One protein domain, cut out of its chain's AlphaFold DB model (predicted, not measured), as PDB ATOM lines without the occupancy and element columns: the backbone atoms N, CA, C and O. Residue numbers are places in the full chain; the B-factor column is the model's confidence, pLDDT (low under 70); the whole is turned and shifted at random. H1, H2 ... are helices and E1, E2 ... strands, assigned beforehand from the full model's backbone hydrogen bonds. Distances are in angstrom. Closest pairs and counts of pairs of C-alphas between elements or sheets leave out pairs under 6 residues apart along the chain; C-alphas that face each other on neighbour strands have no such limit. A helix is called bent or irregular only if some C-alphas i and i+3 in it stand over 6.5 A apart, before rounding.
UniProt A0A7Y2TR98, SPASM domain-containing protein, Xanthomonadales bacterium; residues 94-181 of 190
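Overview. This is residues 94 to 181 of the 190 residues of the protein "SPASM domain-containing protein" of Xanthomonadales bacterium (UniProt A0A7Y2TR98). Little regular structure: a rounded body mostly of long loops, with one longer kinked helix, H3, along one side. The short helix H2 sits near the beginning of H3, H1 lies away from both, and the small strand E1 is paired with loop residues. The printed part has 88 residues, 28 in named elements, in the order H1, E1, H2, H3; it is mostly helix and compact, radius of gyration of the C-alphas 12.9 A, spans 35 by 31 by 22 A.

Along the chain. H1 is residues 98 to 101, beginning at C-alpha 98 (123.336, 111.753, 98.247). E1 is residues 120 to 122, H2 residues 141 to 145. H3, residues 148 to 163, is 20.3 A long and ends at C-alpha 163 (111.725, 115.775, 74.717). It has a kink of 63 degrees near residue 157 and is irregular: C-alphas 159 and 162 are 8.9 A apart.

Arrangement. E1 pairs with no named strand; its residues 121 to 122 pair antiparallel with 114 to 115, and 120 to 121 with 134 to 135. H2 and H3 are close but not clearly touching; their closest C-alphas, of Ile 144 and Arg 150, are 7.1 A apart. E1 and H2 are only just apart, at 8.0 A. H1 is apart from E1, H2 and H3. Every O i to N i+4 pair is within hydrogen-bond range in H2, 10 of 12 in H3; H1 is too short for one.

Size, cuts and confidence. The C-alphas farthest apart, of Glu 138 and Pro 180, are 35.8 A apart. The printed part has no cut. H1 to E1 and E1 to H2 are long links, H2 to H3 a tight one. Residues 102 to 110 have pLDDT under 70.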
ATOM      1  N   PHE A  94     115.165 115.002  92.405       87.94
ATOM      2  CA  PHE A  94     114.775 113.713  93.002       87.94
ATOM      3  C   PHE A  94     115.565 112.499  92.499       87.94
ATOM      4  O   PHE A  94     115.455 111.414  93.061       87.94
ATOM      5  N   MET A  95     116.344 112.670  91.437       90.00
ATOM      6  CA  MET A  95     117.192 111.639  90.855       90.00
ATOM      7  C   MET A  95     118.671 111.828  91.195       90.00
ATOM      8  O   MET A  95     119.465 111.004  90.751       90.00
ATOM      9  N   GLY A  96     119.028 112.859  91.967       87.44
ATOM     10  CA  GLY A  96     120.399 113.083  92.428       87.44
ATOM     11  C   GLY A  96     120.868 112.038  93.434       87.44
ATOM     12  O   GLY A  96     120.058 111.416  94.129       87.44
ATOM     13  N   GLU A  97     122.180 111.855  93.502       85.56
ATOM     14  CA  GLU A  97     122.850 111.005  94.480       85.56
ATOM     15  C   GLU A  97     123.138 111.770  95.781       85.56
ATOM     16  O   GLU A  97     123.371 112.980  95.736       85.56
ATOM     17  N   PRO A  98     123.148 111.103  96.950       82.88
ATOM     18  CA  PRO A  98     123.336 111.753  98.247       82.88
ATOM     19  C   PRO A  98     124.522 112.709  98.362       82.88
ATOM     20  O   PRO A  98     124.423 113.748  99.016       82.88
ATOM     21  N   GLU A  99     125.626 112.386  97.705       84.94
ATOM     22  CA  GLU A  99     126.863 113.161  97.735       84.94
ATOM     23  C   GLU A  99     126.723 114.525  97.039       84.94
ATOM     24  O   GLU A  99     127.483 115.448  97.331       84.94
ATOM     25  N   GLU A 100     125.736 114.678  96.152       85.38
ATOM     26  CA  GLU A 100     125.472 115.912  95.400       85.38
ATOM     27  C   GLU A 100     124.750 116.971  96.249       85.38
ATOM     28  O   GLU A 100     124.652 118.132  95.860       85.38
ATOM     29  N   PHE A 101     124.297 116.602  97.449       80.50
ATOM     30  CA  PHE A 101     123.539 117.465  98.355       80.50
ATOM     31  C   PHE A 101     124.406 118.074  99.474       80.50
ATOM     32  O   PHE A 101     123.942 118.289 100.599       80.50
ATOM     33  N   GLY A 102     125.677 118.366  99.187       64.81
ATOM     34  CA  GLY A 102     126.603 118.979 100.142       64.81
ATOM     35  C   GLY A 102     126.112 120.344 100.646       64.81
ATOM     36  O   GLY A 102     126.141 121.325  99.912       64.81
ATOM     37  N   GLY A 103     125.683 120.408 101.913       67.25
ATOM     38  CA  GLY A 103     125.175 121.631 102.555       67.25
ATOM     39  C   GLY A 103     123.690 121.932 102.308       67.25
ATOM     40  O   GLY A 103     123.290 123.087 102.454       67.25
ATOM     41  N   ASN A 104     122.883 120.938 101.906       61.53
ATOM     42  CA  ASN A 104     121.508 121.181 101.461       61.53
ATOM     43  C   ASN A 104     120.605 121.812 102.545       61.53
ATOM     44  O   ASN A 104     120.742 121.562 103.742       61.53
ATOM     45  N   SER A 105     119.640 122.612 102.083       56.81
ATOM     46  CA  SER A 105     118.531 123.167 102.874       56.81
ATOM     47  C   SER A 105     117.232 122.357 102.731       56.81
ATOM     48  O   SER A 105     116.145 122.840 103.048       56.81
ATOM     49  N   TRP A 106     117.311 121.156 102.162       64.69
ATOM     50  CA  TRP A 106     116.196 120.238 101.986       64.69
ATOM     51  C   TRP A 106     115.958 119.462 103.280       64.69
ATOM     52  O   TRP A 106     116.733 118.604 103.683       64.69
ATOM     53  N   HIS A 107     114.816 119.726 103.907       61.53
ATOM     54  CA  HIS A 107     114.399 119.068 105.147       61.53
ATOM     55  C   HIS A 107     113.930 117.609 104.966       61.53
ATOM     56  O   HIS A 107     113.401 117.019 105.904       61.53
ATOM     57  N   GLY A 108     114.041 117.030 103.766       65.56
ATOM     58  CA  GLY A 108     113.649 115.644 103.505       65.56
ATOM     59  C   GLY A 108     114.840 114.699 103.381       65.56
ATOM     60  O   GLY A 108     115.977 115.125 103.196       65.56
ATOM     61  N   GLU A 109     114.552 113.400 103.422       67.75
ATOM     62  CA  GLU A 109     115.549 112.371 103.132       67.75
ATOM     63  C   GLU A 109     116.086 112.525 101.705       67.75
ATOM     64  O   GLU A 109     115.379 112.943 100.778       67.75
ATOM     65  N   VAL A 110     117.352 112.170 101.547       69.94
ATOM     66  CA  VAL A 110     118.033 112.103 100.259       69.94
ATOM     67  C   VAL A 110     118.006 110.646  99.780       69.94
ATOM     68  O   VAL A 110     117.976 109.735 100.600       69.94
ATOM     69  N   ALA A 111     117.962 110.412  98.463       72.88
ATOM     70  CA  ALA A 111     117.706 109.093  97.859       72.88
ATOM     71  C   ALA A 111     116.307 108.505  98.164       72.88
ATOM     72  O   ALA A 111     116.137 107.330  98.486       72.88
ATOM     73  N   LEU A 112     115.267 109.331  98.032       75.94
ATOM     74  CA  LEU A 112     113.877 108.901  98.184       75.94
ATOM     75  C   LEU A 112     113.415 108.002  97.026       75.94
ATOM     76  O   LEU A 112     113.647 108.303  95.856       75.94
ATOM     77  N   LEU A 113     112.652 106.959  97.360       84.88
ATOM     78  CA  LEU A 113     111.769 106.287  96.408       84.88
ATOM     79  C   LEU A 113     110.352 106.814  96.581       84.88
ATOM     80  O   LEU A 113     109.783 106.738  97.671       84.88
ATOM     81  N   TYR A 114     109.753 107.287  95.493       89.38
ATOM     82  CA  TYR A 114     108.312 107.486  95.458       89.38
ATOM     83  C   TYR A 114     107.660 106.180  95.048       89.38
ATOM     84  O   TYR A 114     108.005 105.607  94.017       89.38
ATOM     85  N   VAL A 115     106.755 105.695  95.890       91.94
ATOM     86  CA  VAL A 115     106.133 104.383  95.745       91.94
ATOM     87  C   VAL A 115     104.629 104.579  95.669       91.94
ATOM     88  O   VAL A 115     104.044 105.197  96.557       91.94
ATOM     89  N   ASP A 116     104.017 104.074  94.606       90.31
ATOM     90  CA  ASP A 116     102.567 104.025  94.473       90.31
ATOM     91  C   ASP A 116     101.983 102.907  95.360       90.31
ATOM     92  O   ASP A 116     102.686 102.014  95.841       90.31
ATOM     93  N   MET A 117     100.674 102.936  95.586       90.81
ATOM     94  CA  MET A 117      99.931 102.007  96.446       90.81
ATOM     95  C   MET A 117     100.136 100.528  96.069       90.81
ATOM     96  O   MET A 117     100.025  99.629  96.908       90.81
ATOM     97  N   ASP A 118     100.440 100.250  94.802       93.38
ATOM     98  CA  ASP A 118     100.700  98.908  94.282       93.38
ATOM     99  C   ASP A 118     102.177  98.475  94.386       93.38
ATOM    100  O   ASP A 118     102.530  97.370  93.970       93.38
ATOM    101  N   GLY A 119     103.039  99.295  94.988       94.56
ATOM    102  CA  GLY A 119     104.473  99.048  95.123       94.56
ATOM    103  C   GLY A 119     105.316  99.560  93.954       94.56
ATOM    104  O   GLY A 119     106.542  99.444  94.024       94.56
ATOM    105  N   THR A 120     104.707 100.120  92.903       95.75
ATOM    106  CA  THR A 120     105.429 100.679  91.755       95.75
ATOM    107  C   THR A 120     106.274 101.865  92.188       95.75
ATOM    108  O   THR A 120     105.783 102.803  92.809       95.75
ATOM    109  N   VAL A 121     107.557 101.837  91.843       95.06
ATOM    110  CA  VAL A 121     108.499 102.906  92.157       95.06
ATOM    111  C   VAL A 121     108.615 103.858  90.979       95.06
ATOM    112  O   VAL A 121     108.926 103.445  89.861       95.06
ATOM    113  N   VAL A 122     108.410 105.144  91.247       93.75
ATOM    114  CA  VAL A 122     108.384 106.223  90.259       93.75
ATOM    115  C   VAL A 122     109.427 107.295  90.609       93.75
ATOM    116  O   VAL A 122     109.777 107.464  91.778       93.75
ATOM    117  N   PRO A 123     109.944 108.050  89.625       89.94
ATOM    118  CA  PRO A 123     111.009 109.028  89.856       89.94
ATOM    119  C   PRO A 123     110.518 110.370  90.431       89.94
ATOM    120  O   PRO A 123     111.321 111.272  90.653       89.94
ATOM    121  N   CYS A 124     109.205 110.564  90.612       87.50
ATOM    122  CA  CYS A 124     108.633 111.875  90.922       87.50
ATOM    123  C   CYS A 124     107.383 111.783  91.809       87.50
ATOM    124  O   CYS A 124     106.412 111.132  91.434       87.50
ATOM    125  N   CYS A 125     107.353 112.520  92.926       79.38
ATOM    126  CA  CYS A 125     106.142 112.681  93.750       79.38
ATOM    127  C   CYS A 125     105.047 113.518  93.095       79.38
ATOM    128  O   CYS A 125     103.900 113.467  93.526       79.38
ATOM    129  N   GLN A 126     105.402 114.336  92.106       80.75
ATOM    130  CA  GLN A 126     104.475 115.276  91.479       80.75
ATOM    131  C   GLN A 126     103.738 114.664  90.289       80.75
ATOM    132  O   GLN A 126     102.757 115.236  89.824       80.75
ATOM    133  N   HIS A 127     104.210 113.523  89.773       86.69
ATOM    134  CA  HIS A 127     103.586 112.884  88.626       86.69
ATOM    135  C   HIS A 127     103.846 111.366  88.602       86.69
ATOM    136  O   HIS A 127     104.968 110.950  88.291       86.69
ATOM    137  N   PRO A 128     102.826 110.520  88.850       79.69
ATOM    138  CA  PRO A 128     103.007 109.069  88.978       79.69
ATOM    139  C   PRO A 128     103.424 108.398  87.663       79.69
ATOM    140  O   PRO A 128     103.962 107.300  87.663       79.69
ATOM    141  N   ARG A 129     103.229 109.065  86.517       82.38
ATOM    142  CA  ARG A 129     103.617 108.546  85.192       82.38
ATOM    143  C   ARG A 129     104.896 109.169  84.634       82.38
ATOM    144  O   ARG A 129     105.117 109.122  83.431       82.38
ATOM    145  N   ALA A 130     105.719 109.805  85.474       89.19
ATOM    146  CA  ALA A 130     107.003 110.349  85.024       89.19
ATOM    147  C   ALA A 130     107.944 109.254  84.489       89.19
ATOM    148  O   ALA A 130     108.736 109.509  83.591       89.19
ATOM    149  N   GLY A 131     107.823 108.039  85.022       91.62
ATOM    150  CA  GLY A 131     108.552 106.848  84.611       91.62
ATOM    151  C   GLY A 131     108.316 105.725  85.617       91.62
ATOM    152  O   GLY A 131     107.759 105.963  86.687       91.62
ATOM    153  N   VAL A 132     108.758 104.512  85.289       95.12
ATOM    154  CA  VAL A 132     108.726 103.359  86.200       95.12
ATOM    155  C   VAL A 132     110.155 102.884  86.421       95.12
ATOM    156  O   VAL A 132     110.862 102.567  85.467       95.12
ATOM    157  N   LEU A 133     110.587 102.862  87.680       95.75
ATOM    158  CA  LEU A 133     111.941 102.472  88.076       95.75
ATOM    159  C   LEU A 133     112.019 101.018  88.559       95.75
ATOM    160  O   LEU A 133     113.095 100.423  88.518       95.75
ATOM    161  N   GLY A 134     110.899 100.453  89.012       96.56
ATOM    162  CA  GLY A 134     110.811  99.097  89.549       96.56
ATOM    163  C   GLY A 134     109.537  98.886  90.364       96.56
ATOM    164  O   GLY A 134     108.648  99.737  90.348       96.56
ATOM    165  N   ASN A 135     109.452  97.778  91.100       97.38
ATOM    166  CA  ASN A 135     108.351  97.521  92.033       97.38
ATOM    167  C   ASN A 135     108.863  96.851  93.321       97.38
ATOM    168  O   ASN A 135     109.539  95.824  93.263       97.38
ATOM    169  N   LEU A 136     108.527  97.408  94.491       96.88
ATOM    170  CA  LEU A 136     108.987  96.904  95.796       96.88
ATOM    171  C   LEU A 136     108.375  95.557  96.212       96.88
ATOM    172  O   LEU A 136     108.828  94.949  97.180       96.88
ATOM    173  N   ARG A 137     107.366  95.064  95.488       97.31
ATOM    174  CA  ARG A 137     106.843  93.700  95.650       97.31
ATOM    175  C   ARG A 137     107.737  92.647  94.991       97.31
ATOM    176  O   ARG A 137     107.633  91.476  95.336       97.31
ATOM    177  N   GLU A 138     108.600  93.058  94.063       97.94
ATOM    178  CA  GLU A 138     109.436  92.169  93.244       97.94
ATOM    179  C   GLU A 138     110.937  92.411  93.449       97.94
ATOM    180  O   GLU A 138     111.751  91.506  93.276       97.94
ATOM    181  N   GLN A 139     111.314  93.638  93.810       98.19
ATOM    182  CA  GLN A 139     112.696  94.093  93.893       98.19
ATOM    183  C   GLN A 139     112.963  94.786  95.230       98.19
ATOM    184  O   GLN A 139     112.146  95.536  95.753       98.19
ATOM    185  N   THR A 140     114.159  94.583  95.770       96.56
ATOM    186  CA  THR A 140     114.667  95.355  96.908       96.56
ATOM    187  C   THR A 140     114.949  96.804  96.515       96.56
ATOM    188  O   THR A 140     115.273  97.100  95.364       96.56
ATOM    189  N   TYR A 141     114.946  97.697  97.507       93.50
ATOM    190  CA  TYR A 141     115.378  99.091  97.356       93.50
ATOM    191  C   TYR A 141     116.699  99.213  96.573       93.50
ATOM    192  O   TYR A 141     116.772  99.930  95.576       93.50
ATOM    193  N   ASN A 142     117.723  98.439  96.954       93.62
ATOM    194  CA  ASN A 142     119.043  98.492  96.317       93.62
ATOM    195  C   ASN A 142     119.023  98.049  94.849       93.62
ATOM    196  O   ASN A 142     119.768  98.607  94.043       93.62
ATOM    197  N   GLN A 143     118.190  97.064  94.492       96.75
ATOM    198  CA  GLN A 143     118.031  96.625  93.101       96.75
ATOM    199  C   GLN A 143     117.381  97.707  92.234       96.75
ATOM    200  O   GLN A 143     117.733  97.823  91.063       96.75
ATOM    201  N   ILE A 144     116.470  98.504  92.800       95.62
ATOM    202  CA  ILE A 144     115.807  99.604  92.090       95.62
ATOM    203  C   ILE A 144     116.749 100.807  91.964       95.62
ATOM    204  O   ILE A 144     116.967 101.307  90.860       95.62
ATOM    205  N   MET A 145     117.375 101.229  93.067       91.31
ATOM    206  CA  MET A 145     118.292 102.376  93.083       91.31
ATOM    207  C   MET A 145     119.497 102.184  92.160       91.31
ATOM    208  O   MET A 145     119.872 103.094  91.419       91.31
ATOM    209  N   ASN A 146     120.047 100.968  92.136       92.62
ATOM    210  CA  ASN A 146     121.144 100.580  91.250       92.62
ATOM    211  C   ASN A 146     120.643  99.878  89.976       92.62
ATOM    212  O   ASN A 146     121.405  99.179  89.299       92.62
ATOM    213  N   GLY A 147     119.360 100.019  89.650       95.50
ATOM    214  CA  GLY A 147     118.716  99.347  88.532       95.50
ATOM    215  C   GLY A 147     119.036  99.979  87.178       95.50
ATOM    216  O   GLY A 147     119.409 101.150  87.067       95.50
ATOM    217  N   ALA A 148     118.861  99.198  86.110       97.19
ATOM    218  CA  ALA A 148     119.016  99.697  84.744       97.19
ATOM    219  C   ALA A 148     117.981 100.783  84.408       97.19
ATOM    220  O   ALA A 148     118.346 101.769  83.776       97.19
ATOM    221  N   ALA A 149     116.737 100.640  84.880       96.62
ATOM    222  CA  ALA A 149     115.663 101.603  84.637       96.62
ATOM    223  C   ALA A 149     116.005 103.001  85.179       96.62
ATOM    224  O   ALA A 149     115.928 103.980  84.443       96.62
ATOM    225  N   ARG A 150     116.492 103.096  86.428       95.12
ATOM    226  CA  ARG A 150     116.943 104.368  87.015       95.12
ATOM    227  C   ARG A 150     118.097 104.996  86.232       95.12
ATOM    228  O   ARG A 150     118.020 106.174  85.892       95.12
ATOM    229  N   ARG A 151     119.130 104.220  85.875       95.69
ATOM    230  CA  ARG A 151     120.248 104.725  85.052       95.69
ATOM    231  C   ARG A 151     119.799 105.209  83.675       95.69
ATOM    232  O   ARG A 151     120.266 106.244  83.213       95.69
ATOM    233  N   GLN A 152     118.908 104.466  83.019       96.56
ATOM    234  CA  GLN A 152     118.359 104.844  81.717       96.56
ATOM    235  C   GLN A 152     117.566 106.144  81.814       96.56
ATOM    236  O   GLN A 152     117.795 107.039  81.007       96.56
ATOM    237  N   PHE A 153     116.718 106.278  82.836       95.75
ATOM    238  CA  PHE A 153     115.932 107.482  83.085       95.75
ATOM    239  C   PHE A 153     116.815 108.715  83.337       95.75
ATOM    240  O   PHE A 153     116.604 109.768  82.735       95.75
ATOM    241  N   ILE A 154     117.862 108.579  84.164       95.06
ATOM    242  CA  ILE A 154     118.856 109.645  84.389       95.06
ATOM    243  C   ILE A 154     119.554 110.024  83.079       95.06
ATOM    244  O   ILE A 154     119.604 111.202  82.726       95.06
ATOM    245  N   GLY A 155     120.041 109.031  82.331       96.31
ATOM    246  CA  GLY A 155     120.723 109.263  81.060       96.31
ATOM    247  C   GLY A 155     119.816 109.857  79.978       96.31
ATOM    248  O   GLY A 155     120.291 110.577  79.102       96.31
ATOM    249  N   GLU A 156     118.515 109.574  79.996       96.06
ATOM    250  CA  GLU A 156     117.539 110.216  79.114       96.06
ATOM    251  C   GLU A 156     117.351 111.690  79.471       96.06
ATOM    252  O   GLU A 156     117.505 112.533  78.589       96.06
ATOM    253  N   MET A 157     117.132 112.026  80.747       95.38
ATOM    254  CA  MET A 157     117.025 113.429  81.164       95.38
ATOM    255  C   MET A 157     118.291 114.222  80.822       95.38
ATOM    256  O   MET A 157     118.206 115.318  80.278       95.38
ATOM    257  N   GLN A 158     119.474 113.658  81.074       95.12
ATOM    258  CA  GLN A 158     120.737 114.328  80.754       95.12
ATOM    259  C   GLN A 158     120.891 114.636  79.257       95.12
ATOM    260  O   GLN A 158     121.493 115.646  78.908       95.12
ATOM    261  N   ARG A 159     120.363 113.783  78.371       95.81
ATOM    262  CA  ARG A 159     120.515 113.936  76.915       95.81
ATOM    263  C   ARG A 159     119.374 114.705  76.254       95.81
ATOM    264  O   ARG A 159     119.612 115.385  75.264       95.81
ATOM    265  N   ASN A 160     118.142 114.537  76.735       94.75
ATOM    266  CA  ASN A 160     116.939 115.038  76.070       94.75
ATOM    267  C   ASN A 160     115.761 115.252  77.039       94.75
ATOM    268  O   ASN A 160     114.628 114.876  76.737       94.75
ATOM    269  N   ARG A 161     115.987 115.874  78.203       94.50
ATOM    270  CA  ARG A 161     114.889 116.179  79.139       94.50
ATOM    271  C   ARG A 161     113.731 116.931  78.483       94.50
ATOM    272  O   ARG A 161     112.584 116.589  78.740       94.50
ATOM    273  N   GLY A 162     114.019 117.905  77.616       93.50
ATOM    274  CA  GLY A 162     112.995 118.684  76.908       93.50
ATOM    275  C   GLY A 162     112.076 117.854  76.002       93.50
ATOM    276  O   GLY A 162     110.938 118.248  75.779       93.50
ATOM    277  N   GLY A 163     112.536 116.696  75.516       93.88
ATOM    278  CA  GLY A 163     111.725 115.775  74.717       93.88
ATOM    279  C   GLY A 163     110.923 114.756  75.531       93.88
ATOM    280  O   GLY A 163     110.127 114.018  74.954       93.88
ATOM    281  N   MET A 164     111.117 114.684  76.851       94.25
ATOM    282  CA  MET A 164     110.391 113.746  77.706       94.25
ATOM    283  C   MET A 164     108.977 114.254  77.980       94.25
ATOM    284  O   MET A 164     108.788 115.416  78.335       94.25
ATOM    285  N   SER A 165     107.992 113.357  77.910       91.44
ATOM    286  CA  SER A 165     106.573 113.701  78.065       91.44
ATOM    287  C   SER A 165     106.274 114.461  79.356       91.44
ATOM    288  O   SER A 165     105.564 115.456  79.315       91.44
ATOM    289  N   ILE A 166     106.835 114.029  80.488       93.31
ATOM    290  CA  ILE A 166     106.580 114.639  81.800       93.31
ATOM    291  C   ILE A 166     107.719 115.568  82.220       93.31
ATOM    292  O   ILE A 166     107.498 116.733  82.545       93.31
ATOM    293  N   CYS A 167     108.959 115.076  82.208       92.94
ATOM    294  CA  CYS A 167     110.112 115.842  82.690       92.94
ATOM    295  C   CYS A 167     110.453 117.053  81.809       92.94
ATOM    296  O   CYS A 167     111.038 118.010  82.321       92.94
ATOM    297  N   GLY A 168     110.040 117.038  80.536       92.75
ATOM    298  CA  GLY A 168     110.125 118.161  79.601       92.75
ATOM    299  C   GLY A 168     109.061 119.238  79.819       92.75
ATOM    300  O   GLY A 168     108.992 120.192  79.057       92.75
ATOM    301  N   GLN A 169     108.233 119.110  80.859       91.50
ATOM    302  CA  GLN A 169     107.231 120.105  81.259       91.50
ATOM    303  C   GLN A 169     107.434 120.591  82.705       91.50
ATOM    304  O   GLN A 169     106.545 121.220  83.277       91.50
ATOM    305  N   CYS A 170     108.583 120.297  83.322       91.00
ATOM    306  CA  CYS A 170     108.841 120.561  84.738       91.00
ATOM    307  C   CYS A 170     110.117 121.384  84.958       91.00
ATOM    308  O   CYS A 170     111.179 121.048  84.434       91.00
ATOM    309  N   ASP A 171     110.024 122.390  85.827       91.12
ATOM    310  CA  ASP A 171     111.059 123.376  86.153       91.12
ATOM    311  C   ASP A 171     111.793 123.093  87.487       91.12
ATOM    312  O   ASP A 171     112.261 124.016  88.140       91.12
ATOM    313  N   MET A 172     111.898 121.833  87.939       88.94
ATOM    314  CA  MET A 172     112.554 121.492  89.225       88.94
ATOM    315  C   MET A 172     114.091 121.607  89.231       88.94
ATOM    316  O   MET A 172     114.656 121.931  90.265       88.94
ATOM    317  N   GLY A 173     114.774 121.362  88.109       90.00
ATOM    318  CA  GLY A 173     116.251 121.415  88.016       90.00
ATOM    319  C   GLY A 173     116.999 120.286  88.750       90.00
ATOM    320  O   GLY A 173     116.343 119.477  89.411       90.00
ATOM    321  N   PRO A 174     118.326 120.163  88.561       90.44
ATOM    322  CA  PRO A 174     119.208 119.256  89.311       90.44
ATOM    323  C   PRO A 174     119.623 119.843  90.677       90.44
ATOM    324  O   PRO A 174     119.457 121.046  90.888       90.44
ATOM    325  N   PRO A 175     120.198 119.035  91.590       87.50
ATOM    326  CA  PRO A 175     120.765 119.530  92.848       87.50
ATOM    327  C   PRO A 175     121.797 120.649  92.621       87.50
ATOM    328  O   PRO A 175     122.641 120.549  91.731       87.50
ATOM    329  N   GLY A 176     121.718 121.727  93.403       85.50
ATOM    330  CA  GLY A 176     122.600 122.898  93.315       85.50
ATOM    331  C   GLY A 176     122.316 123.863  92.155       85.50
ATOM    332  O   GLY A 176     122.899 124.948  92.107       85.50
ATOM    333  N   ALA A 177     121.425 123.503  91.233       88.25
ATOM    334  CA  ALA A 177     120.905 124.383  90.189       88.25
ATOM    335  C   ALA A 177     119.392 124.174  90.035       88.25
ATOM    336  O   ALA A 177     118.858 124.022  88.932       88.25
ATOM    337  N   GLU A 178     118.699 124.116  91.171       87.50
ATOM    338  CA  GLU A 178     117.275 123.855  91.202       87.50
ATOM    339  C   GLU A 178     116.475 125.026  90.621       87.50
ATOM    340  O   GLU A 178     116.807 126.202  90.791       87.50
ATOM    341  N   GLY A 179     115.381 124.704  89.938       87.56
ATOM    342  CA  GLY A 179     114.529 125.708  89.315       87.56
ATOM    343  C   GLY A 179     113.390 126.207  90.220       87.56
ATOM    344  O   GLY A 179     113.282 125.832  91.392       87.56
ATOM    345  N   PRO A 180     112.505 127.073  89.693       86.06
ATOM    346  CA  PRO A 180     111.511 127.804  90.485       86.06
ATOM    347  C   PRO A 180     110.510 126.945  91.269       86.06
ATOM    348  O   PRO A 180     109.984 127.390  92.291       86.06
ATOM    349  N   SER A 181     110.221 125.715  90.829       86.31
ATOM    350  CA  SER A 181     109.353 124.814  91.604       86.31
ATOM    351  C   SER A 181     110.029 124.266  92.862       86.31
ATOM    352  O   SER A 181     109.326 123.994  93.839       86.31
TER     353      SER A 181